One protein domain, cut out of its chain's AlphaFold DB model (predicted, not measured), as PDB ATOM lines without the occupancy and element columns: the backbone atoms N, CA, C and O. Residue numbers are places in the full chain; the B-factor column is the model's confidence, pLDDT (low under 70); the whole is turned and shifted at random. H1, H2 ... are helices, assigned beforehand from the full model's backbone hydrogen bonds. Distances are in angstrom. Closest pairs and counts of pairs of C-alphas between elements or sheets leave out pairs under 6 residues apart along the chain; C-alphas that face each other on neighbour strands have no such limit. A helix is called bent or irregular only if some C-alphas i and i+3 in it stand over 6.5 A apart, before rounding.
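AT A GLANCE: This is residues 6 to 192 of the 195 residues of an uncharacterized protein of Oceanobacillus sp. E9 (UniProt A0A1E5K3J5). One very long helix, H1, bends into a wide L, and the rest of the printed part folds back along it: H2 beside arm H1b, H3 crossing H1a near the bend, H5 beside H1a. H6 packs on H5 near the end of H1a that is far from the bend, H7 packs on H1a farther along, at residues 15 to 19, and the long loop between them, residues 163 to 187, makes a loose head. The 187 printed residues, with seven named helices, H1 to H7, and no named strand, are all helix by class. The whole is extended, with a radius of gyration of the C-alphas of 25.8 A, and flat, spanning 78 by 43 by 23 A.

IN THESE COORDINATES: Find C-alpha 6 at (191.598, 314.369, 294.197), where H1, residues 6 to 66, begins. By its hydrogen bonds it was assigned as one helix, but it is bent: C-alphas 42 and 45 are 7.5 A apart. Arm H1a, residues 6 to 42, runs 51.2 A with a kink of 30 degrees near residue 31; H1b, 45 to 66, runs 33.8 A and is irregular, C-alphas 45 and 48 being 6.7 A apart. Then come H2, 73 to 86; H3, 88 to 105, 25.5 A; H4, 116 to 125; H5, 127 to 149, 33.3 A; H6, 153 to 162; and H7, ending at C-alpha 191 (200.899, 323.367, 279.046) after starting at 188.

HOW THE PARTS SIT: H1a and H1b are about perpendicular, 83 degrees. H1b and H2 form a hairpin, closest at C-alphas 50 and 86, 4.0 A. Residues 31 to 40 of H1a touch H3, closest at C-alphas 39 and 93, 6.0 A, at a steep tilt of 55 degrees. H3 touches H4 with residues 100 to 105, closest at C-alphas 104 and 123, 5.3 A. H1a and H5 touch at a shallow tilt of 14 degrees, opposite ways, closest at C-alphas 20 and 133, 6.3 A. H5 and H6 form a hairpin, closest at C-alphas 147 and 156, 4.8 A. H7 touches H1a, closest at C-alphas 16 and 190, 5.9 A. Every O i to N i+4 pair is within hydrogen-bond range in H2, H3, H4 and H6; H1a has 30 of 33, H1b 17 of 18, H5 18 of 19, and H7 is too short for one.

THE WHOLE: The farthest C-alphas, Val 67 and Ala 179, are 81.0 A apart. The printed part has no cut; the link from H6 to H7 is long, residues 163 to 187. Look for pLDDT under 70 at residues 171 to 184 and 192.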
ATOM      1  N   GLN A   6     192.736 314.418 295.112       91.69
ATOM      2  CA  GLN A   6     191.598 314.369 294.197       91.69
ATOM      3  C   GLN A   6     191.528 315.622 293.325       91.69
ATOM      4  O   GLN A   6     191.517 315.501 292.109       91.69
ATOM      5  N   SER A   7     191.625 316.812 293.927       90.94
ATOM      6  CA  SER A   7     191.642 318.065 293.162       90.94
ATOM      7  C   SER A   7     192.792 318.128 292.148       90.94
ATOM      8  O   SER A   7     192.625 318.704 291.081       90.94
ATOM      9  N   LEU A   8     193.950 317.520 292.445       91.12
ATOM     10  CA  LEU A   8     195.077 317.462 291.506       91.12
ATOM     11  C   LEU A   8     194.831 316.483 290.354       91.12
ATOM     12  O   LEU A   8     195.170 316.807 289.221       91.12
ATOM     13  N   TYR A   9     194.221 315.321 290.619       93.12
ATOM     14  CA  TYR A   9     193.795 314.408 289.553       93.12
ATOM     15  C   TYR A   9     192.789 315.088 288.624       93.12
ATOM     16  O   TYR A   9     192.975 315.064 287.413       93.12
ATOM     17  N   ASP A  10     191.776 315.753 289.185       92.44
ATOM     18  CA  ASP A  10     190.744 316.442 288.404       92.44
ATOM     19  C   ASP A  10     191.350 317.571 287.551       92.44
ATOM     20  O   ASP A  10     190.975 317.764 286.393       92.44
ATOM     21  N   PHE A  11     192.332 318.295 288.097       91.38
ATOM     22  CA  PHE A  11     193.065 319.330 287.371       91.38
ATOM     23  C   PHE A  11     193.878 318.765 286.198       91.38
ATOM     24  O   PHE A  11     193.768 319.268 285.077       91.38
ATOM     25  N   VAL A  12     194.664 317.709 286.436       92.88
ATOM     26  CA  VAL A  12     195.450 317.037 285.389       92.88
ATOM     27  C   VAL A  12     194.531 316.467 284.312       92.88
ATOM     28  O   VAL A  12     194.780 316.680 283.126       92.88
ATOM     29  N   GLU A  13     193.439 315.808 284.704       93.75
ATOM     30  CA  GLU A  13     192.427 315.276 283.789       93.75
ATOM     31  C   GLU A  13     191.853 316.376 282.896       93.75
ATOM     32  O   GLU A  13     191.802 316.220 281.674       93.75
ATOM     33  N   LYS A  14     191.475 317.517 283.485       93.06
ATOM     34  CA  LYS A  14     190.925 318.658 282.749       93.06
ATOM     35  C   LYS A  14     191.928 319.221 281.740       93.06
ATOM     36  O   LYS A  14     191.549 319.438 280.587       93.06
ATOM     37  N   LYS A  15     193.190 319.439 282.134       90.88
ATOM     38  CA  LYS A  15     194.222 319.951 281.211       90.88
ATOM     39  C   LYS A  15     194.521 318.958 280.083       90.88
ATOM     40  O   LYS A  15     194.530 319.351 278.918       90.88
ATOM     41  N   VAL A  16     194.706 317.676 280.404       92.44
ATOM     42  CA  VAL A  16     194.967 316.628 279.401       92.44
ATOM     43  C   VAL A  16     193.791 316.496 278.433       92.44
ATOM     44  O   VAL A  16     194.007 316.522 277.225       92.44
ATOM     45  N   SER A  17     192.557 316.429 278.940       92.06
ATOM     46  CA  SER A  17     191.348 316.345 278.113       92.06
ATOM     47  C   SER A  17     191.191 317.565 277.201       92.06
ATOM     48  O   SER A  17     190.831 317.419 276.033       92.06
ATOM     49  N   GLY A  18     191.504 318.766 277.702       92.19
ATOM     50  CA  GLY A  18     191.524 319.990 276.900       92.19
ATOM     51  C   GLY A  18     192.493 319.887 275.720       92.19
ATOM     52  O   GLY A  18     192.099 320.111 274.577       92.19
ATOM     53  N   LYS A  19     193.732 319.450 275.972       91.81
ATOM     54  CA  LYS A  19     194.743 319.272 274.917       91.81
ATOM     55  C   LYS A  19     194.432 318.134 273.951       91.81
ATOM     56  O   LYS A  19     194.638 318.288 272.751       91.81
ATOM     57  N   GLN A  20     193.875 317.025 274.428       91.50
ATOM     58  CA  GLN A  20     193.402 315.951 273.551       91.50
ATOM     59  C   GLN A  20     192.294 316.434 272.614       91.50
ATOM     60  O   GLN A  20     192.297 316.090 271.431       91.50
ATOM     61  N   LYS A  21     191.375 317.266 273.115       93.38
ATOM     62  CA  LYS A  21     190.325 317.869 272.295       93.38
ATOM     63  C   LYS A  21     190.906 318.795 271.224       93.38
ATOM     64  O   LYS A  21     190.527 318.654 270.067       93.38
ATOM     65  N   GLU A  22     191.851 319.669 271.575       94.31
ATOM     66  CA  GLU A  22     192.538 320.546 270.609       94.31
ATOM     67  C   GLU A  22     193.204 319.745 269.474       94.31
ATOM     68  O   GLU A  22     192.983 320.038 268.299       94.31
ATOM     69  N   LEU A  23     193.961 318.691 269.808       93.56
ATOM     70  CA  LEU A  23     194.617 317.834 268.811       93.56
ATOM     71  C   LEU A  23     193.603 317.060 267.956       93.56
ATOM     72  O   LEU A  23     193.785 316.922 266.746       93.56
ATOM     73  N   THR A  24     192.515 316.579 268.566       93.06
ATOM     74  CA  THR A  24     191.433 315.899 267.841       93.06
ATOM     75  C   THR A  24     190.776 316.842 266.835       93.06
ATOM     76  O   THR A  24     190.566 316.455 265.688       93.06
ATOM     77  N   GLU A  25     190.506 318.089 267.230       95.38
ATOM     78  CA  GLU A  25     189.949 319.117 266.347       95.38
ATOM     79  C   GLU A  25     190.903 319.482 265.202       95.38
ATOM     80  O   GLU A  25     190.449 319.752 264.091       95.38
ATOM     81  N   GLU A  26     192.216 319.489 265.440       94.94
ATOM     82  CA  GLU A  26     193.223 319.698 264.393       94.94
ATOM     83  C   GLU A  26     193.192 318.570 263.350       94.94
ATOM     84  O   GLU A  26     193.138 318.834 262.145       94.94
ATOM     85  N   ILE A  27     193.144 317.316 263.812       95.50
ATOM     86  CA  ILE A  27     193.003 316.141 262.945       95.50
ATOM     87  C   ILE A  27     191.686 316.215 262.165       95.50
ATOM     88  O   ILE A  27     191.692 316.025 260.950       95.50
ATOM     89  N   ASP A  28     190.568 316.523 262.824       95.25
ATOM     90  CA  ASP A  28     189.253 316.603 262.179       95.25
ATOM     91  C   ASP A  28     189.191 317.707 261.121       95.25
ATOM     92  O   ASP A  28     188.744 317.453 260.002       95.25
ATOM     93  N   LYS A  29     189.738 318.894 261.407       96.38
ATOM     94  CA  LYS A  29     189.865 319.973 260.414       96.38
ATOM     95  C   LYS A  29     190.684 319.531 259.205       96.38
ATOM     96  O   LYS A  29     190.305 319.827 258.072       96.38
ATOM     97  N   TYR A  30     191.786 318.809 259.416       95.94
ATOM     98  CA  TYR A  30     192.573 318.272 258.308       95.94
ATOM     99  C   TYR A  30     191.761 317.272 257.472       95.94
ATOM    100  O   TYR A  30     191.793 317.348 256.238       95.94
ATOM    101  N   MET A  31     191.034 316.354 258.123       95.69
ATOM    102  CA  MET A  31     190.192 315.361 257.446       95.69
ATOM    103  C   MET A  31     189.095 316.033 256.621       95.69
ATOM    104  O   MET A  31     188.909 315.678 255.457       95.69
ATOM    105  N   ASP A  32     188.422 317.041 257.173       93.94
ATOM    106  CA  ASP A  32     187.374 317.775 256.467       93.94
ATOM    107  C   ASP A  32     187.918 318.530 255.244       93.94
ATOM    108  O   ASP A  32     187.336 318.460 254.163       93.94
ATOM    109  N   LEU A  33     189.058 319.213 255.381       93.88
ATOM    110  CA  LEU A  33     189.621 320.032 254.302       93.88
ATOM    111  C   LEU A  33     190.239 319.213 253.162       93.88
ATOM    112  O   LEU A  33     190.205 319.642 252.010       93.88
ATOM    113  N   ASN A  34     190.845 318.063 253.468       93.75
ATOM    114  CA  ASN A  34     191.627 317.307 252.485       93.75
ATOM    115  C   ASN A  34     190.933 316.018 252.032       93.75
ATOM    116  O   ASN A  34     190.965 315.687 250.849       93.75
ATOM    117  N   ILE A  35     190.323 315.277 252.959       93.62
ATOM    118  CA  ILE A  35     189.764 313.948 252.684       93.62
ATOM    119  C   ILE A  35     188.299 314.051 252.283       93.62
ATOM    120  O   ILE A  35     187.916 313.560 251.221       93.62
ATOM    121  N   LYS A  36     187.480 314.717 253.100       93.81
ATOM    122  CA  LYS A  36     186.050 314.873 252.830       93.81
ATOM    123  C   LYS A  36     185.819 315.595 251.505       93.81
ATOM    124  O   LYS A  36     185.064 315.099 250.675       93.81
ATOM    125  N   THR A  37     186.534 316.692 251.251       91.94
ATOM    126  CA  THR A  37     186.467 317.408 249.965       91.94
ATOM    127  C   THR A  37     186.847 316.521 248.772       91.94
ATOM    128  O   THR A  37     186.209 316.599 247.722       91.94
ATOM    129  N   HIS A  38     187.847 315.642 248.911       92.88
ATOM    130  CA  HIS A  38     188.191 314.681 247.856       92.88
ATOM    131  C   HIS A  38     187.058 313.680 247.607       92.88
ATOM    132  O   HIS A  38     186.629 313.509 246.466       92.88
ATOM    133  N   LEU A  39     186.513 313.074 248.665       92.56
ATOM    134  CA  LEU A  39     185.389 312.139 248.559       92.56
ATOM    135  C   LEU A  39     184.157 312.801 247.927       92.56
ATOM    136  O   LEU A  39     183.514 312.215 247.059       92.56
ATOM    137  N   GLU A  40     183.847 314.045 248.292       91.56
ATOM    138  CA  GLU A  40     182.732 314.792 247.705       91.56
ATOM    139  C   GLU A  40     182.896 315.028 246.196       91.56
ATOM    140  O   GLU A  40     181.888 315.034 245.473       91.56
ATOM    141  N   ASN A  41     184.140 315.188 245.727       90.19
ATOM    142  CA  ASN A  41     184.488 315.336 244.315       90.19
ATOM    143  C   ASN A  41     184.403 314.009 243.551       90.19
ATOM    144  O   ASN A  41     183.820 313.981 242.465       90.19
ATOM    145  N   GLU A  42     184.913 312.912 244.117       89.69
ATOM    146  CA  GLU A  42     184.784 311.565 243.535       89.69
ATOM    147  C   GLU A  42     183.304 311.150 243.431       89.69
ATOM    148  O   GLU A  42     182.864 310.576 242.434       89.69
ATOM    149  N   LEU A  43     182.495 311.529 244.425       88.94
ATOM    150  CA  LEU A  43     181.066 311.217 244.498       88.94
ATOM    151  C   LEU A  43     180.169 312.276 243.836       88.94
ATOM    152  O   LEU A  43     178.942 312.189 243.933       88.94
ATOM    153  N   LYS A  44     180.726 313.272 243.128       87.38
ATOM    154  CA  LYS A  44     179.937 314.352 242.492       87.38
ATOM    155  C   LYS A  44     178.858 313.826 241.545       87.38
ATOM    156  O   LYS A  44     177.795 314.433 241.416       87.38
ATOM    157  N   GLY A  45     179.121 312.676 240.918       84.19
ATOM    158  CA  GLY A  45     178.189 311.990 240.031       84.19
ATOM    159  C   GLY A  45     176.903 311.548 240.729       84.19
ATOM    160  O   GLY A  45     175.892 311.423 240.058       84.19
ATOM    161  N   ILE A  46     176.883 311.389 242.054       85.19
ATOM    162  CA  ILE A  46     175.696 310.950 242.806       85.19
ATOM    163  C   ILE A  46     174.711 312.108 243.053       85.19
ATOM    164  O   ILE A  46     173.506 311.886 243.161       85.19
ATOM    165  N   ASN A  47     175.183 313.360 243.050       81.38
ATOM    166  CA  ASN A  47     174.374 314.544 243.391       81.38
ATOM    167  C   ASN A  47     173.088 314.687 242.553       81.38
ATOM    168  O   ASN A  47     172.089 315.222 243.029       81.38
ATOM    169  N   HIS A  48     173.110 314.260 241.288       82.31
ATOM    170  CA  HIS A  48     171.940 314.382 240.418       82.31
ATOM    171  C   HIS A  48     170.824 313.395 240.792       82.31
ATOM    172  O   HIS A  48     169.653 313.714 240.590       82.31
ATOM    173  N   PHE A  49     171.168 312.228 241.350       84.00
ATOM    174  CA  PHE A  49     170.190 311.278 241.877       84.00
ATOM    175  C   PHE A  49     169.544 311.826 243.142       84.00
ATOM    176  O   PHE A  49     168.321 311.810 243.229       84.00
ATOM    177  N   ALA A  50     170.341 312.395 244.053       86.88
ATOM    178  CA  ALA A  50     169.837 312.993 245.288       86.88
ATOM    179  C   ALA A  50     168.715 314.004 245.010       86.88
ATOM    180  O   ALA A  50     167.597 313.822 245.472       86.88
ATOM    181  N   LYS A  51     168.961 314.984 244.127       87.19
ATOM    182  CA  LYS A  51     167.951 315.991 243.754       87.19
ATOM    183  C   LYS A  51     166.667 315.386 243.179       87.19
ATOM    184  O   LYS A  51     165.578 315.856 243.491       87.19
ATOM    185  N   LYS A  52     166.788 314.372 242.315       90.81
ATOM    186  CA  LYS A  52     165.625 313.711 241.700       90.81
ATOM    187  C   LYS A  52     164.817 312.917 242.725       90.81
ATOM    188  O   LYS A  52     163.595 312.946 242.668       90.81
ATOM    189  N   LEU A  53     165.492 312.231 243.644       92.75
ATOM    190  CA  LEU A  53     164.857 311.446 244.702       92.75
ATOM    191  C   LEU A  53     164.165 312.338 245.732       92.75
ATOM    192  O   LEU A  53     163.037 312.037 246.102       92.75
ATOM    193  N   THR A  54     164.785 313.455 246.129       92.56
ATOM    194  CA  THR A  54     164.141 314.460 246.988       92.56
ATOM    195  C   THR A  54     162.887 315.014 246.316       92.56
ATOM    196  O   THR A  54     161.824 314.982 246.920       92.56
ATOM    197  N   LYS A  55     162.969 315.398 245.032       94.19
ATOM    198  CA  LYS A  55     161.801 315.890 244.283       94.19
ATOM    199  C   LYS A  55     160.668 314.862 244.216       94.19
ATOM    200  O   LYS A  55     159.516 315.219 244.407       94.19
ATOM    201  N   LEU A  56     160.989 313.592 243.959       94.06
ATOM    202  CA  LEU A  56     159.991 312.521 243.952       94.06
ATOM    203  C   LEU A  56     159.363 312.316 245.339       94.06
ATOM    204  O   LEU A  56     158.169 312.052 245.433       94.06
ATOM    205  N   ALA A  57     160.158 312.421 246.408       94.06
ATOM    206  CA  ALA A  57     159.656 312.333 247.774       94.06
ATOM    207  C   ALA A  57     158.673 313.473 248.081       94.06
ATOM    208  O   ALA A  57     157.605 313.202 248.621       94.06
ATOM    209  N   ASP A  58     159.006 314.703 247.675       94.62
ATOM    210  CA  ASP A  58     158.149 315.879 247.849       94.62
ATOM    211  C   ASP A  58     156.842 315.747 247.035       94.62
ATOM    212  O   ASP A  58     155.759 315.913 247.586       94.62
ATOM    213  N   GLU A  59     156.910 315.333 245.761       93.81
ATOM    214  CA  GLU A  59     155.718 315.105 244.918       93.81
ATOM    215  C   GLU A  59     154.784 314.014 245.489       93.81
ATOM    216  O   GLU A  59     153.554 314.109 245.400       93.81
ATOM    217  N   LEU A  60     155.351 312.958 246.085       90.38
ATOM    218  CA  LEU A  60     154.577 311.900 246.739       90.38
ATOM    219  C   LEU A  60     153.911 312.390 248.027       90.38
ATOM    220  O   LEU A  60     152.762 312.030 248.283       90.38
ATOM    221  N   GLU A  61     154.611 313.202 248.816       91.81
ATOM    222  CA  GLU A  61     154.086 313.797 250.045       91.81
ATOM    223  C   GLU A  61     152.933 314.767 249.738       91.81
ATOM    224  O   GLU A  61     151.844 314.601 250.285       91.81
ATOM    225  N   GLU A  62     153.096 315.656 248.751       90.94
ATOM    226  CA  GLU A  62     152.025 316.542 248.257       90.94
ATOM    227  C   GLU A  62     150.803 315.761 247.741       90.94
ATOM    228  O   GLU A  62     149.652 316.162 247.939       90.94
ATOM    229  N   THR A  63     151.024 314.620 247.081       89.06
ATOM    230  CA  THR A  63     149.925 313.758 246.621       89.06
ATOM    231  C   THR A  63     149.182 313.141 247.806       89.06
ATOM    232  O   THR A  63     147.951 313.090 247.799       89.06
ATOM    233  N   MET A  64     149.906 312.679 248.831       88.38
ATOM    234  CA  MET A  64     149.313 312.124 250.051       88.38
ATOM    235  C   MET A  64     148.470 313.160 250.803       88.38
ATOM    236  O   MET A  64     147.399 312.798 251.297       88.38
ATOM    237  N   GLU A  65     148.911 314.424 250.825       86.25
ATOM    238  CA  GLU A  65     148.137 315.570 251.326       86.25
ATOM    239  C   GLU A  65     146.811 315.714 250.594       86.25
ATOM    240  O   GLU A  65     145.747 315.699 251.212       86.25
ATOM    241  N   HIS A  66     146.870 315.807 249.264       86.69
ATOM    242  CA  HIS A  66     145.697 316.071 248.435       86.69
ATOM    243  C   HIS A  66     144.639 314.971 248.521       86.69
ATOM    244  O   HIS A  66     143.445 315.260 248.436       86.69
ATOM    245  N   VAL A  67     145.053 313.710 248.678       87.06
ATOM    246  CA  VAL A  67     144.124 312.572 248.741       87.06
ATOM    247  C   VAL A  67     143.710 312.181 250.166       87.06
ATOM    248  O   VAL A  67     143.032 311.170 250.326       87.06
ATOM    249  N   ASN A  68     144.094 312.951 251.197       79.88
ATOM    250  CA  ASN A  68     143.887 312.630 252.620       79.88
ATOM    251  C   ASN A  68     144.403 311.234 253.034       79.88
ATOM    252  O   ASN A  68     143.927 310.655 254.009       79.88
ATOM    253  N   ASP A  69     145.399 310.682 252.332       75.56
ATOM    254  CA  ASP A  69     145.924 309.328 252.587       75.56
ATOM    255  C   ASP A  69     147.161 309.341 253.498       75.56
ATOM    256  O   ASP A  69     148.122 308.580 253.349       75.56
ATOM    257  N   TYR A  70     147.152 310.253 254.465       71.81
ATOM    258  CA  TYR A  70     148.242 310.405 255.419       71.81
ATOM    259  C   TYR A  70     148.350 309.254 256.412       71.81
ATOM    260  O   TYR A  70     149.385 309.094 257.057       71.81
ATOM    261  N   GLU A  71     147.318 308.436 256.566       77.38
ATOM    262  CA  GLU A  71     147.346 307.296 257.486       77.38
ATOM    263  C   GLU A  71     148.082 306.081 256.896       77.38
ATOM    264  O   GLU A  71     148.450 305.159 257.629       77.38
ATOM    265  N   SER A  72     148.385 306.099 255.593       82.94
ATOM    266  CA  SER A  72     149.095 305.012 254.923       82.94
ATOM    267  C   SER A  72     150.568 304.932 255.333       82.94
ATOM    268  O   SER A  72     151.441 305.649 254.834       82.94
ATOM    269  N   TRP A  73     150.867 303.982 256.221       83.94
ATOM    270  CA  TRP A  73     152.228 303.651 256.656       83.94
ATOM    271  C   TRP A  73     153.162 303.289 255.498       83.94
ATOM    272  O   TRP A  73     154.326 303.690 255.497       83.94
ATOM    273  N   THR A  74     152.658 302.571 254.493       85.38
ATOM    274  CA  THR A  74     153.448 302.159 253.325       85.38
ATOM    275  C   THR A  74     153.936 303.366 252.529       85.38
ATOM    276  O   THR A  74     155.115 303.446 252.191       85.38
ATOM    277  N   ARG A  75     153.059 304.344 252.265       83.62
ATOM    278  CA  ARG A  75     153.427 305.541 251.491       83.62
ATOM    279  C   ARG A  75     154.391 306.442 252.262       83.62
ATOM    280  O   ARG A  75     155.392 306.874 251.696       83.62
ATOM    281  N   LYS A  76     154.166 306.612 253.571       87.44
ATOM    282  CA  LYS A  76     155.114 307.291 254.472       87.44
ATOM    283  C   LYS A  76     156.496 306.633 254.463       87.44
ATOM    284  O   LYS A  76     157.502 307.338 254.434       87.44
ATOM    285  N   SER A  77     156.559 305.296 254.462       90.25
ATOM    286  CA  SER A  77     157.841 304.590 254.359       90.25
ATOM    287  C   SER A  77     158.533 304.887 253.035       90.25
ATOM    288  O   SER A  77     159.708 305.225 253.058       90.25
ATOM    289  N   ASN A  78     157.816 304.856 251.909       89.44
ATOM    290  CA  ASN A  78     158.406 305.141 250.598       89.44
ATOM    291  C   ASN A  78     159.016 306.553 250.522       89.44
ATOM    292  O   ASN A  78     160.134 306.704 250.038       89.44
ATOM    293  N   VAL A  79     158.321 307.580 251.033       91.75
ATOM    294  CA  VAL A  79     158.849 308.961 251.104       91.75
ATOM    295  C   VAL A  79     160.128 309.007 251.938       91.75
ATOM    296  O   VAL A  79     161.141 309.558 251.506       91.75
ATOM    297  N   ARG A  80     160.114 308.380 253.118       91.62
ATOM    298  CA  ARG A  80     161.295 308.283 253.982       91.62
ATOM    299  C   ARG A  80     162.451 307.557 253.290       91.62
ATOM    300  O   ARG A  80     163.583 308.017 253.379       91.62
ATOM    301  N   ASP A  81     162.182 306.456 252.601       91.50
ATOM    302  CA  ASP A  81     163.206 305.654 251.931       91.50
ATOM    303  C   ASP A  81     163.844 306.432 250.772       91.50
ATOM    304  O   ASP A  81     165.064 306.421 250.621       91.50
ATOM    305  N   LEU A  82     163.054 307.201 250.014       92.75
ATOM    306  CA  LEU A  82     163.573 308.118 248.994       92.75
ATOM    307  C   LEU A  82     164.470 309.203 249.595       92.75
ATOM    308  O   LEU A  82     165.546 309.467 249.053       92.75
ATOM    309  N   ARG A  83     164.062 309.798 250.725       91.81
ATOM    310  CA  ARG A  83     164.876 310.787 251.449       91.81
ATOM    311  C   ARG A  83     166.187 310.157 251.938       91.81
ATOM    312  O   ARG A  83     167.252 310.699 251.656       91.81
ATOM    313  N   ASN A  84     166.140 308.963 252.527       88.81
ATOM    314  CA  ASN A  84     167.337 308.234 252.959       88.81
ATOM    315  C   ASN A  84     168.298 307.939 251.795       88.81
ATOM    316  O   ASN A  84     169.499 308.165 251.904       88.81
ATOM    317  N   ILE A  85     167.787 307.466 250.651       87.94
ATOM    318  CA  ILE A  85     168.628 307.205 249.472       87.94
ATOM    319  C   ILE A  85     169.193 308.520 248.914       87.94
ATOM    320  O   ILE A  85     170.319 308.539 248.414       87.94
ATOM    321  N   SER A  86     168.460 309.635 249.018       89.69
ATOM    322  CA  SER A  86     168.963 310.945 248.588       89.69
ATOM    323  C   SER A  86     170.176 311.416 249.407       89.69
ATOM    324  O   SER A  86     171.062 312.067 248.851       89.69
ATOM    325  N   ASP A  87     170.290 310.976 250.664       89.38
ATOM    326  CA  ASP A  87     171.419 311.264 251.556       89.38
ATOM    327  C   ASP A  87     172.609 310.296 251.426       89.38
ATOM    328  O   ASP A  87     173.652 310.518 252.048       89.38
ATOM    329  N   ILE A  88     172.534 309.276 250.558       89.62
ATOM    330  CA  ILE A  88     173.564 308.224 250.450       89.62
ATOM    331  C   ILE A  88     174.980 308.771 250.224       89.62
ATOM    332  O   ILE A  88     175.961 308.210 250.708       89.62
ATOM    333  N   LYS A  89     175.115 309.897 249.513       90.38
ATOM    334  CA  LYS A  89     176.416 310.547 249.320       90.38
ATOM    335  C   LYS A  89     176.999 311.023 250.651       90.38
ATOM    336  O   LYS A  89     178.189 310.822 250.888       90.38
ATOM    337  N   ASN A  90     176.193 311.690 251.473       90.06
ATOM    338  CA  ASN A  90     176.630 312.216 252.762       90.06
ATOM    339  C   ASN A  90     177.011 311.062 253.692       90.06
ATOM    340  O   ASN A  90     178.042 311.133 254.361       90.06
ATOM    341  N   ASP A  91     176.243 309.972 253.654       90.81
ATOM    342  CA  ASP A  91     176.531 308.762 254.418       90.81
ATOM    343  C   ASP A  91     177.847 308.107 254.011       90.81
ATOM    344  O   ASP A  91     178.706 307.907 254.872       90.81
ATOM    345  N   ILE A  92     178.061 307.865 252.712       91.88
ATOM    346  CA  ILE A  92     179.330 307.324 252.201       91.88
ATOM    347  C   ILE A  92     180.482 308.255 252.581       91.88
ATOM    348  O   ILE A  92     181.500 307.805 253.097       91.88
ATOM    349  N   THR A  93     180.327 309.563 252.365       93.56
ATOM    350  CA  THR A  93     181.380 310.543 252.661       93.56
ATOM    351  C   THR A  93     181.761 310.502 254.139       93.56
ATOM    352  O   THR A  93     182.944 310.429 254.468       93.56
ATOM    353  N   ARG A  94     180.774 310.498 255.041       93.88
ATOM    354  CA  ARG A  94     180.982 310.427 256.492       93.88
ATOM    355  C   ARG A  94     181.643 309.115 256.908       93.88
ATOM    356  O   ARG A  94     182.623 309.130 257.653       93.88
ATOM    357  N   GLU A  95     181.121 307.988 256.434       94.38
ATOM    358  CA  GLU A  95     181.623 306.663 256.790       94.38
ATOM    359  C   GLU A  95     183.063 306.458 256.303       94.38
ATOM    360  O   GLU A  95     183.925 305.994 257.053       94.38
ATOM    361  N   GLU A  96     183.346 306.838 255.061       94.88
ATOM    362  CA  GLU A  96     184.665 306.659 254.468       94.88
ATOM    363  C   GLU A  96     185.680 307.667 255.022       94.88
ATOM    364  O   GLU A  96     186.815 307.276 255.290       94.88
ATOM    365  N   THR A  97     185.274 308.903 255.343       96.06
ATOM    366  CA  THR A  97     186.131 309.845 256.093       96.06
ATOM    367  C   THR A  97     186.534 309.255 257.445       96.06
ATOM    368  O   THR A  97     187.706 309.301 257.817       96.06
ATOM    369  N   HIS A  98     185.601 308.624 258.166       94.69
ATOM    370  CA  HIS A  98     185.898 307.967 259.443       94.69
ATOM    371  C   HIS A  98     186.841 306.766 259.293       94.69
ATOM    372  O   HIS A  98     187.767 306.594 260.089       94.69
ATOM    373  N   LYS A  99     186.649 305.936 258.260       95.75
ATOM    374  CA  LYS A  99     187.557 304.815 257.957       95.75
ATOM    375  C   LYS A  99     188.957 305.303 257.590       95.75
ATOM    376  O   LYS A  99     189.931 304.731 258.075       95.75
ATOM    377  N   ILE A 100     189.060 306.370 256.800       95.69
ATOM    378  CA  ILE A 100     190.335 306.998 256.440       95.69
ATOM    379  C   ILE A 100     191.007 307.591 257.676       95.69
ATOM    380  O   ILE A 100     192.175 307.298 257.913       95.69
ATOM    381  N   LYS A 101     190.273 308.330 258.521       96.00
ATOM    382  CA  LYS A 101     190.789 308.837 259.800       96.00
ATOM    383  C   LYS A 101     191.374 307.699 260.633       96.00
ATOM    384  O   LYS A 101     192.518 307.784 261.065       96.00
ATOM    385  N   ARG A 102     190.646 306.587 260.797       95.31
ATOM    386  CA  ARG A 102     191.167 305.398 261.497       95.31
ATOM    387  C   ARG A 102     192.417 304.824 260.839       95.31
ATOM    388  O   ARG A 102     193.309 304.384 261.556       95.31
ATOM    389  N   ALA A 103     192.487 304.804 259.511       95.31
ATOM    390  CA  ALA A 103     193.660 304.303 258.805       95.31
ATOM    391  C   ALA A 103     194.892 305.191 259.022       95.31
ATOM    392  O   ALA A 103     195.994 304.687 259.236       95.31
ATOM    393  N   VAL A 104     194.696 306.509 259.044       95.00
ATOM    394  CA  VAL A 104     195.743 307.480 259.361       95.00
ATOM    395  C   VAL A 104     196.225 307.302 260.804       95.00
ATOM    396  O   VAL A 104     197.419 307.111 261.017       95.00
ATOM    397  N   LEU A 105     195.306 307.269 261.776       93.69
ATOM    398  CA  LEU A 105     195.637 307.131 263.201       93.69
ATOM    399  C   LEU A 105     196.339 305.807 263.527       93.69
ATOM    400  O   LEU A 105     197.316 305.788 264.267       93.69
ATOM    401  N   ASN A 106     195.884 304.700 262.937       92.81
ATOM    402  CA  ASN A 106     196.440 303.369 263.197       92.81
ATOM    403  C   ASN A 106     197.617 303.010 262.279       92.81
ATOM    404  O   ASN A 106     198.059 301.861 262.274       92.81
ATOM    405  N   ASN A 107     198.090 303.955 261.462       90.50
ATOM    406  CA  ASN A 107     199.101 303.723 260.436       90.50
ATOM    407  C   ASN A 107     198.785 302.521 259.510       90.50
ATOM    408  O   ASN A 107     199.682 301.801 259.074       90.50
ATOM    409  N   SER A 108     197.510 302.290 259.191       92.62
ATOM    410  CA  SER A 108     197.066 301.194 258.322       92.62
ATOM    411  C   SER A 108     196.799 301.664 256.890       92.62
ATOM    412  O   SER A 108     196.793 302.861 256.596       92.62
ATOM    413  N   ASN A 109     196.643 300.722 255.961       91.06
ATOM    414  CA  ASN A 109     196.406 301.036 254.552       91.06
ATOM    415  C   ASN A 109     194.915 301.244 254.272       91.06
ATOM    416  O   ASN A 109     194.063 300.553 254.830       91.06
ATOM    417  N   TYR A 110     194.613 302.156 253.351       93.38
ATOM    418  CA  TYR A 110     193.275 302.373 252.812       93.38
ATOM    419  C   TYR A 110     193.402 302.830 251.353       93.38
ATOM    420  O   TYR A 110     194.165 303.745 251.071       93.38
ATOM    421  N   SER A 111     192.680 302.188 250.430       89.94
ATOM    422  CA  SER A 111     192.865 302.394 248.981       89.94
ATOM    423  C   SER A 111     191.577 302.619 248.185       89.94
ATOM    424  O   SER A 111     191.632 302.813 246.972       89.94
ATOM    425  N   LYS A 112     190.403 302.605 248.828       91.06
ATOM    426  CA  LYS A 112     189.145 302.906 248.127       91.06
ATOM    427  C   LYS A 112     189.115 304.376 247.694       91.06
ATOM    428  O   LYS A 112     189.796 305.210 248.285       91.06
ATOM    429  N   TYR A 113     188.320 304.684 246.667       87.44
ATOM    430  CA  TYR A 113     188.112 306.053 246.165       87.44
ATOM    431  C   TYR A 113     189.411 306.805 245.817       87.44
ATOM    432  O   TYR A 113     189.498 308.021 245.990       87.44
ATOM    433  N   ASN A 114     190.438 306.077 245.358       86.88
ATOM    434  CA  ASN A 114     191.755 306.633 245.017       86.88
ATOM    435  C   ASN A 114     192.382 307.450 246.168       86.88
ATOM    436  O   ASN A 114     193.066 308.445 245.938       86.88
ATOM    437  N   ALA A 115     192.100 307.056 247.415       89.69
ATOM    438  CA  ALA A 115     192.528 307.780 248.608       89.69
ATOM    439  C   ALA A 115     193.871 307.295 249.178       89.69
ATOM    440  O   ALA A 115     194.305 307.807 250.203       89.69
ATOM    441  N   ASP A 116     194.552 306.346 248.534       90.88
ATOM    442  CA  ASP A 116     195.846 305.800 248.967       90.88
ATOM    443  C   ASP A 116     196.902 306.902 249.160       90.88
ATOM    444  O   ASP A 116     197.456 307.070 250.247       90.88
ATOM    445  N   LYS A 117     197.091 307.749 248.144       91.56
ATOM    446  CA  LYS A 117     198.036 308.874 248.204       91.56
ATOM    447  C   LYS A 117     197.634 309.922 249.239       91.56
ATOM    448  O   LYS A 117     198.498 310.576 249.820       91.56
ATOM    449  N   LEU A 118     196.331 310.099 249.460       91.81
ATOM    450  CA  LEU A 118     195.811 311.038 250.452       91.81
ATOM    451  C   LEU A 118     196.039 310.533 251.871       91.81
ATOM    452  O   LEU A 118     196.421 311.316 252.731       91.81
ATOM    453  N   VAL A 119     195.856 309.234 252.102       94.19
ATOM    454  CA  VAL A 119     196.140 308.581 253.383       94.19
ATOM    455  C   VAL A 119     197.626 308.700 253.709       94.19
ATOM    456  O   VAL A 119     197.969 309.110 254.816       94.19
ATOM    457  N   ASP A 120     198.512 308.417 252.753       94.00
ATOM    458  CA  ASP A 120     199.960 308.530 252.964       94.00
ATOM    459  C   ASP A 120     200.395 309.974 253.234       94.00
ATOM    460  O   ASP A 120     201.203 310.232 254.133       94.00
ATOM    461  N   LYS A 121     199.815 310.934 252.508       94.94
ATOM    462  CA  LYS A 121     200.036 312.358 252.767       94.94
ATOM    463  C   LYS A 121     199.524 312.760 254.153       94.94
ATOM    464  O   LYS A 121     200.267 313.381 254.903       94.94
ATOM    465  N   ALA A 122     198.313 312.350 254.528       95.50
ATOM    466  CA  ALA A 122     197.721 312.650 255.829       95.50
ATOM    467  C   ALA A 122     198.552 312.081 256.985       95.50
ATOM    468  O   ALA A 122     198.805 312.784 257.959       95.50
ATOM    469  N   LYS A 123     199.048 310.842 256.863       95.31
ATOM    470  CA  LYS A 123     199.968 310.238 257.843       95.31
ATOM    471  C   LYS A 123     201.244 311.052 258.016       95.31
ATOM    472  O   LYS A 123     201.749 311.164 259.129       95.31
ATOM    473  N   LYS A 124     201.784 311.590 256.921       95.69
ATOM    474  CA  LYS A 124     202.982 312.430 256.954       95.69
ATOM    475  C   LYS A 124     202.692 313.787 257.595       95.69
ATOM    476  O   LYS A 124     203.439 314.192 258.481       95.69
ATOM    477  N   ASP A 125     201.627 314.454 257.162       95.75
ATOM    478  CA  ASP A 125     201.278 315.810 257.592       95.75
ATOM    479  C   ASP A 125     200.829 315.844 259.064       95.75
ATOM    480  O   ASP A 125     201.209 316.748 259.800       95.75
ATOM    481  N   LEU A 126     200.091 314.826 259.524       96.12
ATOM    482  CA  LEU A 126     199.590 314.716 260.902       96.12
ATOM    483  C   LEU A 126     200.519 313.934 261.838       96.12
ATOM    484  O   LEU A 126     200.158 313.674 262.987       96.12
ATOM    485  N   LYS A 127     201.715 313.541 261.380       94.69
ATOM    486  CA  LYS A 127     202.644 312.701 262.153       94.69
ATOM    487  C   LYS A 127     202.928 313.275 263.541       94.69
ATOM    488  O   LYS A 127     202.898 312.542 264.529       94.69
ATOM    489  N   GLU A 128     203.219 314.572 263.611       93.31
ATOM    490  CA  GLU A 128     203.512 315.253 264.875       93.31
ATOM    491  C   GLU A 128     202.269 315.342 265.765       93.31
ATOM    492  O   GLU A 128     202.345 314.999 266.941       93.31
ATOM    493  N   THR A 129     201.111 315.708 265.216       93.50
ATOM    494  CA  THR A 129     199.840 315.824 265.953       93.50
ATOM    495  C   THR A 129     199.426 314.487 266.578       93.50
ATOM    496  O   THR A 129     199.151 314.417 267.776       93.50
ATOM    497  N   ILE A 130     199.501 313.394 265.811       92.50
ATOM    498  CA  ILE A 130     199.215 312.027 266.279       92.50
ATOM    499  C   ILE A 130     200.233 311.589 267.343       92.50
ATOM    500  O   ILE A 130     199.882 311.013 268.372       92.50
ATOM    501  N   SER A 131     201.518 311.892 267.130       92.44
ATOM    502  CA  SER A 131     202.582 311.632 268.108       92.44
ATOM    503  C   SER A 131     202.328 312.363 269.434       92.44
ATOM    504  O   SER A 131     202.465 311.760 270.502       92.44
ATOM    505  N   LYS A 132     201.913 313.636 269.385       91.88
ATOM    506  CA  LYS A 132     201.537 314.428 270.567       91.88
ATOM    507  C   LYS A 132     200.350 313.804 271.304       91.88
ATOM    508  O   LYS A 132     200.405 313.691 272.527       91.88
ATOM    509  N   GLU A 133     199.336 313.324 270.586       88.56
ATOM    510  CA  GLU A 133     198.161 312.666 271.172       88.56
ATOM    511  C   GLU A 133     198.540 311.395 271.958       88.56
ATOM    512  O   GLU A 133     198.180 311.257 273.130       88.56
ATOM    513  N   TYR A 134     199.354 310.504 271.376       87.19
ATOM    514  CA  TYR A 134     199.843 309.306 272.077       87.19
ATOM    515  C   TYR A 134     200.718 309.642 273.294       87.19
ATOM    516  O   TYR A 134     200.641 308.989 274.343       87.19
ATOM    517  N   LYS A 135     201.560 310.675 273.170       91.00
ATOM    518  CA  LYS A 135     202.417 311.145 274.263       91.00
ATOM    519  C   LYS A 135     201.606 311.737 275.415       91.00
ATOM    520  O   LYS A 135     201.979 311.502 276.562       91.00
ATOM    521  N   LEU A 136     200.482 312.411 275.152       91.12
ATOM    522  CA  LEU A 136     199.597 312.943 276.198       91.12
ATOM    523  C   LEU A 136     199.050 311.846 277.117       91.12
ATOM    524  O   LEU A 136     199.048 312.022 278.333       91.12
ATOM    525  N   SER A 137     198.640 310.695 276.575       87.94
ATOM    526  CA  SER A 137     198.177 309.573 277.408       87.94
ATOM    527  C   SER A 137     199.286 309.019 278.307       87.94
ATOM    528  O   SER A 137     199.037 308.648 279.456       87.94
ATOM    529  N   THR A 138     200.524 308.989 277.806       91.00
ATOM    530  CA  THR A 138     201.691 308.580 278.601       91.00
ATOM    531  C   THR A 138     201.985 309.596 279.698       91.00
ATOM    532  O   THR A 138     202.113 309.207 280.858       91.00
ATOM    533  N   LEU A 139     202.010 310.884 279.350       89.88
ATOM    534  CA  LEU A 139     202.241 311.983 280.281       89.88
ATOM    535  C   LEU A 139     201.191 311.992 281.396       89.88
ATOM    536  O   LEU A 139     201.555 312.007 282.565       89.88
ATOM    537  N   LYS A 140     199.903 311.849 281.068       93.75
ATOM    538  CA  LYS A 140     198.826 311.716 282.061       93.75
ATOM    539  C   LYS A 140     199.115 310.620 283.083       93.75
ATOM    540  O   LYS A 140     199.039 310.856 284.283       93.75
ATOM    541  N   ARG A 141     199.484 309.426 282.613       92.56
ATOM    542  CA  ARG A 141     199.794 308.290 283.490       92.56
ATOM    543  C   ARG A 141     200.980 308.584 284.410       92.56
ATOM    544  O   ARG A 141     200.971 308.147 285.558       92.56
ATOM    545  N   GLU A 142     201.995 309.291 283.918       91.12
ATOM    546  CA  GLU A 142     203.147 309.705 284.726       91.12
ATOM    547  C   GLU A 142     202.750 310.719 285.801       91.12
ATOM    548  O   GLU A 142     203.097 310.527 286.965       91.12
ATOM    549  N   LEU A 143     201.950 311.728 285.449       93.00
ATOM    550  CA  LEU A 143     201.436 312.718 286.400       93.00
ATOM    551  C   LEU A 143     200.541 312.067 287.464       93.00
ATOM    552  O   LEU A 143     200.717 312.314 288.661       93.00
ATOM    553  N   ASP A 144     199.648 311.166 287.052       93.75
ATOM    554  CA  ASP A 144     198.792 310.402 287.960       93.75
ATOM    555  C   ASP A 144     199.638 309.544 288.920       93.75
ATOM    556  O   ASP A 144     199.357 309.465 290.122       93.75
ATOM    557  N   ALA A 145     200.723 308.934 288.427       92.75
ATOM    558  CA  ALA A 145     201.654 308.170 289.254       92.75
ATOM    559  C   ALA A 145     202.381 309.054 290.282       92.75
ATOM    560  O   ALA A 145     202.494 308.652 291.443       92.75
ATOM    561  N   THR A 146     202.804 310.263 289.900       91.75
ATOM    562  CA  THR A 146     203.421 311.242 290.810       91.75
ATOM    563  C   THR A 146     202.467 311.679 291.927       91.75
ATOM    564  O   THR A 146     202.854 311.740 293.103       91.75
ATOM    565  N   ILE A 147     201.196 311.940 291.600       92.19
ATOM    566  CA  ILE A 147     200.170 312.271 292.602       92.19
ATOM    567  C   ILE A 147     199.954 311.081 293.544       92.19
ATOM    568  O   ILE A 147     199.875 311.238 294.772       92.19
ATOM    569  N   LYS A 148     199.892 309.866 292.987       93.75
ATOM    570  CA  LYS A 148     199.695 308.635 293.753       93.75
ATOM    571  C   LYS A 148     200.822 308.402 294.756       93.75
ATOM    572  O   LYS A 148     200.512 308.144 295.921       93.75
ATOM    573  N   SER A 149     202.081 308.523 294.331       92.62
ATOM    574  CA  SER A 149     203.269 308.233 295.149       92.62
ATOM    575  C   SER A 149     203.537 309.251 296.260       92.62
ATOM    576  O   SER A 149     204.247 308.939 297.210       92.62
ATOM    577  N   SER A 150     202.989 310.461 296.163       91.25
ATOM    578  CA  SER A 150     203.150 311.507 297.183       91.25
ATOM    579  C   SER A 150     202.364 311.179 298.457       91.25
ATOM    580  O   SER A 150     201.296 310.588 298.374       91.25
ATOM    581  N   THR A 151     202.799 311.574 299.656       88.81
ATOM    582  CA  THR A 151     202.035 311.266 300.887       88.81
ATOM    583  C   THR A 151     200.841 312.206 301.063       88.81
ATOM    584  O   THR A 151     199.767 311.786 301.490       88.81
ATOM    585  N   THR A 152     200.990 313.480 300.690       89.31
ATOM    586  CA  THR A 152     199.948 314.511 300.843       89.31
ATOM    587  C   THR A 152     199.637 315.226 299.527       89.31
ATOM    588  O   THR A 152     200.417 315.169 298.579       89.31
ATOM    589  N   GLY A 153     198.498 315.929 299.471       85.62
ATOM    590  CA  GLY A 153     198.149 316.780 298.327       85.62
ATOM    591  C   GLY A 153     199.159 317.910 298.101       85.62
ATOM    592  O   GLY A 153     199.519 318.171 296.964       85.62
ATOM    593  N   LYS A 154     199.698 318.514 299.169       87.94
ATOM    594  CA  LYS A 154     200.741 319.548 299.052       87.94
ATOM    595  C   LYS A 154     202.028 318.997 298.428       87.94
ATOM    596  O   LYS A 154     202.550 319.587 297.496       87.94
ATOM    597  N   GLN A 155     202.481 317.817 298.861       88.25
ATOM    598  CA  GLN A 155     203.647 317.163 298.252       88.25
ATOM    599  C   GLN A 155     203.426 316.810 296.776       88.25
ATOM    600  O   GLN A 155     204.340 316.961 295.975       88.25
ATOM    601  N   ALA A 156     202.219 316.356 296.422       89.31
ATOM    602  CA  ALA A 156     201.864 316.082 295.033       89.31
ATOM    603  C   ALA A 156     201.868 317.360 294.185       89.31
ATOM    604  O   ALA A 156     202.413 317.345 293.089       89.31
ATOM    605  N   TYR A 157     201.322 318.463 294.704       89.81
ATOM    606  CA  TYR A 157     201.375 319.769 294.047       89.81
ATOM    607  C   TYR A 157     202.823 320.193 293.790       89.81
ATOM    608  O   TYR A 157     203.195 320.402 292.641       89.81
ATOM    609  N   ASP A 158     203.670 320.204 294.823       87.88
ATOM    610  CA  ASP A 158     205.081 320.586 294.685       87.88
ATOM    611  C   ASP A 158     205.820 319.694 293.678       87.88
ATOM    612  O   ASP A 158     206.696 320.162 292.950       87.88
ATOM    613  N   ALA A 159     205.478 318.403 293.626       86.50
ATOM    614  CA  ALA A 159     206.026 317.480 292.643       86.50
ATOM    615  C   ALA A 159     205.567 317.826 291.220       86.50
ATOM    616  O   ALA A 159     206.409 317.895 290.337       86.50
ATOM    617  N   LEU A 160     204.282 318.107 290.985       88.88
ATOM    618  CA  LEU A 160     203.779 318.507 289.663       88.88
ATOM    619  C   LEU A 160     204.417 319.810 289.171       88.88
ATOM    620  O   LEU A 160     204.847 319.875 288.020       88.88
ATOM    621  N   VAL A 161     204.561 320.811 290.047       86.81
ATOM    622  CA  VAL A 161     205.243 322.061 289.681       86.81
ATOM    623  C   VAL A 161     206.726 321.799 289.378       86.81
ATOM    624  O   VAL A 161     207.258 322.321 288.403       86.81
ATOM    625  N   LYS A 162     207.402 320.927 290.146       82.00
ATOM    626  CA  LYS A 162     208.777 320.486 289.831       82.00
ATOM    627  C   LYS A 162     208.862 319.736 288.514       82.00
ATOM    628  O   LYS A 162     209.902 319.762 287.874       82.00
ATOM    629  N   LEU A 163     207.806 319.063 288.089       82.56
ATOM    630  CA  LEU A 163     207.752 318.460 286.764       82.56
ATOM    631  C   LEU A 163     207.414 319.492 285.686       82.56
ATOM    632  O   LEU A 163     207.225 319.096 284.556       82.56
ATOM    633  N   GLY A 164     207.337 320.791 285.986       82.00
ATOM    634  CA  GLY A 164     207.070 321.833 284.995       82.00
ATOM    635  C   GLY A 164     205.621 321.880 284.513       82.00
ATOM    636  O   GLY A 164     205.355 322.487 283.478       82.00
ATOM    637  N   ILE A 165     204.684 321.248 285.227       85.69
ATOM    638  CA  ILE A 165     203.257 321.435 284.965       85.69
ATOM    639  C   ILE A 165     202.874 322.834 285.420       85.69
ATOM    640  O   ILE A 165     203.113 323.215 286.565       85.69
ATOM    641  N   ASP A 166     202.278 323.590 284.509       84.31
ATOM    642  CA  ASP A 166     201.710 324.884 284.836       84.31
ATOM    643  C   ASP A 166     200.487 324.683 285.755       84.31
ATOM    644  O   ASP A 166     199.543 323.968 285.408       84.31
ATOM    645  N   MET A 167     200.523 325.302 286.935       84.38
ATOM    646  CA  MET A 167     199.487 325.216 287.967       84.38
ATOM    647  C   MET A 167     198.758 326.556 288.179       84.38
ATOM    648  O   MET A 167     198.045 326.686 289.171       84.38
ATOM    649  N   GLU A 168     198.920 327.546 287.289       81.44
ATOM    650  CA  GLU A 168     198.329 328.891 287.437       81.44
ATOM    651  C   GLU A 168     196.800 328.854 287.608       81.44
ATOM    652  O   GLU A 168     196.253 329.547 288.465       81.44
ATOM    653  N   ASP A 169     196.122 327.964 286.879       81.25
ATOM    654  CA  ASP A 169     194.664 327.784 286.938       81.25
ATOM    655  C   ASP A 169     194.184 326.872 288.089       81.25
ATOM    656  O   ASP A 169     193.004 326.513 288.158       81.25
ATOM    657  N   PHE A 170     195.076 326.414 288.975       82.06
ATOM    658  CA  PHE A 170     194.701 325.515 290.065       82.06
ATOM    659  C   PHE A 170     194.145 326.292 291.271       82.06
ATOM    660  O   PHE A 170     194.866 327.021 291.958       82.06
ATOM    661  N   GLU A 171     192.863 326.077 291.586       67.94
ATOM    662  CA  GLU A 171     192.171 326.685 292.732       67.94
ATOM    663  C   GLU A 171     192.736 326.178 294.079       67.94
ATOM    664  O   GLU A 171     192.247 325.235 294.703       67.94
ATOM    665  N   GLY A 172     193.818 326.807 294.537       61.59
ATOM    666  CA  GLY A 172     194.550 326.429 295.749       61.59
ATOM    667  C   GLY A 172     196.041 326.774 295.739       61.59
ATOM    668  O   GLY A 172     196.724 326.447 296.708       61.59
ATOM    669  N   ALA A 173     196.542 327.399 294.670       56.19
ATOM    670  CA  ALA A 173     197.947 327.741 294.502       56.19
ATOM    671  C   ALA A 173     198.449 328.782 295.528       56.19
ATOM    672  O   ALA A 173     197.909 329.881 295.646       56.19
ATOM    673  N   GLU A 174     199.537 328.450 296.230       53.31
ATOM    674  CA  GLU A 174     200.508 329.440 296.712       53.31
ATOM    675  C   GLU A 174     201.548 329.611 295.591       53.31
ATOM    676  O   GLU A 174     202.113 328.622 295.118       53.31
ATOM    677  N   SER A 175     201.781 330.845 295.129       45.94
ATOM    678  CA  SER A 175     202.754 331.144 294.069       45.94
ATOM    679  C   SER A 175     204.178 330.811 294.526       45.94
ATOM    680  O   SER A 175     204.824 331.611 295.199       45.94
ATOM    681  N   GLN A 176     204.690 329.638 294.156       46.56
ATOM    682  CA  GLN A 176     206.108 329.305 294.279       46.56
ATOM    683  C   GLN A 176     206.597 328.581 293.024       46.56
ATOM    684  O   GLN A 176     205.988 327.613 292.577       46.56
ATOM    685  N   LEU A 177     207.715 329.065 292.479       41.75
ATOM    686  CA  LEU A 177     208.442 328.500 291.339       41.75
ATOM    687  C   LEU A 177     209.516 327.511 291.836       41.75
ATOM    688  O   LEU A 177     210.407 327.928 292.578       41.75
ATOM    689  N   PRO A 178     209.504 326.233 291.423       47.38
ATOM    690  CA  PRO A 178     210.579 325.286 291.666       47.38
ATOM    691  C   PRO A 178     211.219 324.745 290.372       47.38
ATOM    692  O   PRO A 178     210.722 324.900 289.261       47.38
ATOM    693  N   ALA A 179     212.374 324.104 290.556       40.22
ATOM    694  CA  ALA A 179     213.243 323.568 289.511       40.22
ATOM    695  C   ALA A 179     212.724 322.267 288.863       40.22
ATOM    696  O   ALA A 179     212.099 321.441 289.528       40.22
ATOM    697  N   ILE A 180     213.070 322.082 287.581       45.72
ATOM    698  CA  ILE A 180     212.555 321.040 286.678       45.72
ATOM    699  C   ILE A 180     213.190 319.660 286.963       45.72
ATOM    700  O   ILE A 180     214.398 319.481 286.800       45.72
ATOM    701  N   GLN A 181     212.380 318.665 287.338       50.09
ATOM    702  CA  GLN A 181     212.713 317.234 287.340       50.09
ATOM    703  C   GLN A 181     212.264 316.595 286.017       50.09
ATOM    704  O   GLN A 181     211.215 316.926 285.471       50.09
ATOM    705  N   LYS A 182     213.081 315.687 285.471       52.22
ATOM    706  CA  LYS A 182     212.936 315.188 284.096       52.22
ATOM    707  C   LYS A 182     211.857 314.095 284.004       52.22
ATOM    708  O   LYS A 182     212.063 313.002 284.524       52.22
ATOM    709  N   LEU A 183     210.740 314.383 283.332       61.91
ATOM    710  CA  LEU A 183     209.772 313.376 282.872       61.91
ATOM    711  C   LEU A 183     210.276 312.651 281.618       61.91
ATOM    712  O   LEU A 183     211.197 313.124 280.946       61.91
ATOM    713  N   SER A 184     209.676 311.498 281.298       68.88
ATOM    714  CA  SER A 184     209.992 310.787 280.049       68.88
ATOM    715  C   SER A 184     209.374 311.477 278.824       68.88
ATOM    716  O   SER A 184     209.877 311.342 277.707       68.88
ATOM    717  N   VAL A 185     208.319 312.263 279.052       72.12
ATOM    718  CA  VAL A 185     207.607 313.072 278.065       72.12
ATOM    719  C   VAL A 185     207.589 314.531 278.518       72.12
ATOM    720  O   VAL A 185     207.384 314.808 279.696       72.12
ATOM    721  N   ASP A 186     207.799 315.459 277.582       76.50
ATOM    722  CA  ASP A 186     207.887 316.886 277.896       76.50
ATOM    723  C   ASP A 186     206.548 317.439 278.449       76.50
ATOM    724  O   ASP A 186     205.516 317.350 277.767       76.50
ATOM    725  N   PRO A 187     206.548 318.026 279.663       73.50
ATOM    726  CA  PRO A 187     205.394 318.687 280.279       73.50
ATOM    727  C   PRO A 187     204.757 319.781 279.414       73.50
ATOM    728  O   PRO A 187     203.563 320.061 279.563       73.50
ATOM    729  N   CYS A 188     205.516 320.370 278.478       80.69
ATOM    730  CA  CYS A 188     205.012 321.387 277.558       80.69
ATOM    731  C   CYS A 188     203.768 320.923 276.780       80.69
ATOM    732  O   CYS A 188     202.981 321.758 276.328       80.69
ATOM    733  N   LEU A 189     203.554 319.604 276.631       76.06
ATOM    734  CA  LEU A 189     202.417 319.053 275.886       76.06
ATOM    735  C   LEU A 189     201.092 319.335 276.586       76.06
ATOM    736  O   LEU A 189     200.087 319.567 275.921       76.06
ATOM    737  N   VAL A 190     201.097 319.340 277.920       72.44
ATOM    738  CA  VAL A 190     199.922 319.667 278.737       72.44
ATOM    739  C   VAL A 190     199.778 321.180 278.889       72.44
ATOM    740  O   VAL A 190     198.661 321.692 278.901       72.44
ATOM    741  N   ASN A 191     200.897 321.906 278.935       80.25
ATOM    742  CA  ASN A 191     200.899 323.367 279.046       80.25
ATOM    743  C   ASN A 191     200.525 324.067 277.725       80.25
ATOM    744  O   ASN A 191     200.028 325.187 277.738       80.25
ATOM    745  N   GLY A 192     200.729 323.411 276.579       66.25
ATOM    746  CA  GLY A 192     200.415 323.956 275.256       66.25
ATOM    747  C   GLY A 192     201.500 324.843 274.643       66.25
ATOM    748  O   GLY A 192     201.218 325.545 273.679       66.25
TER     749      GLY A 192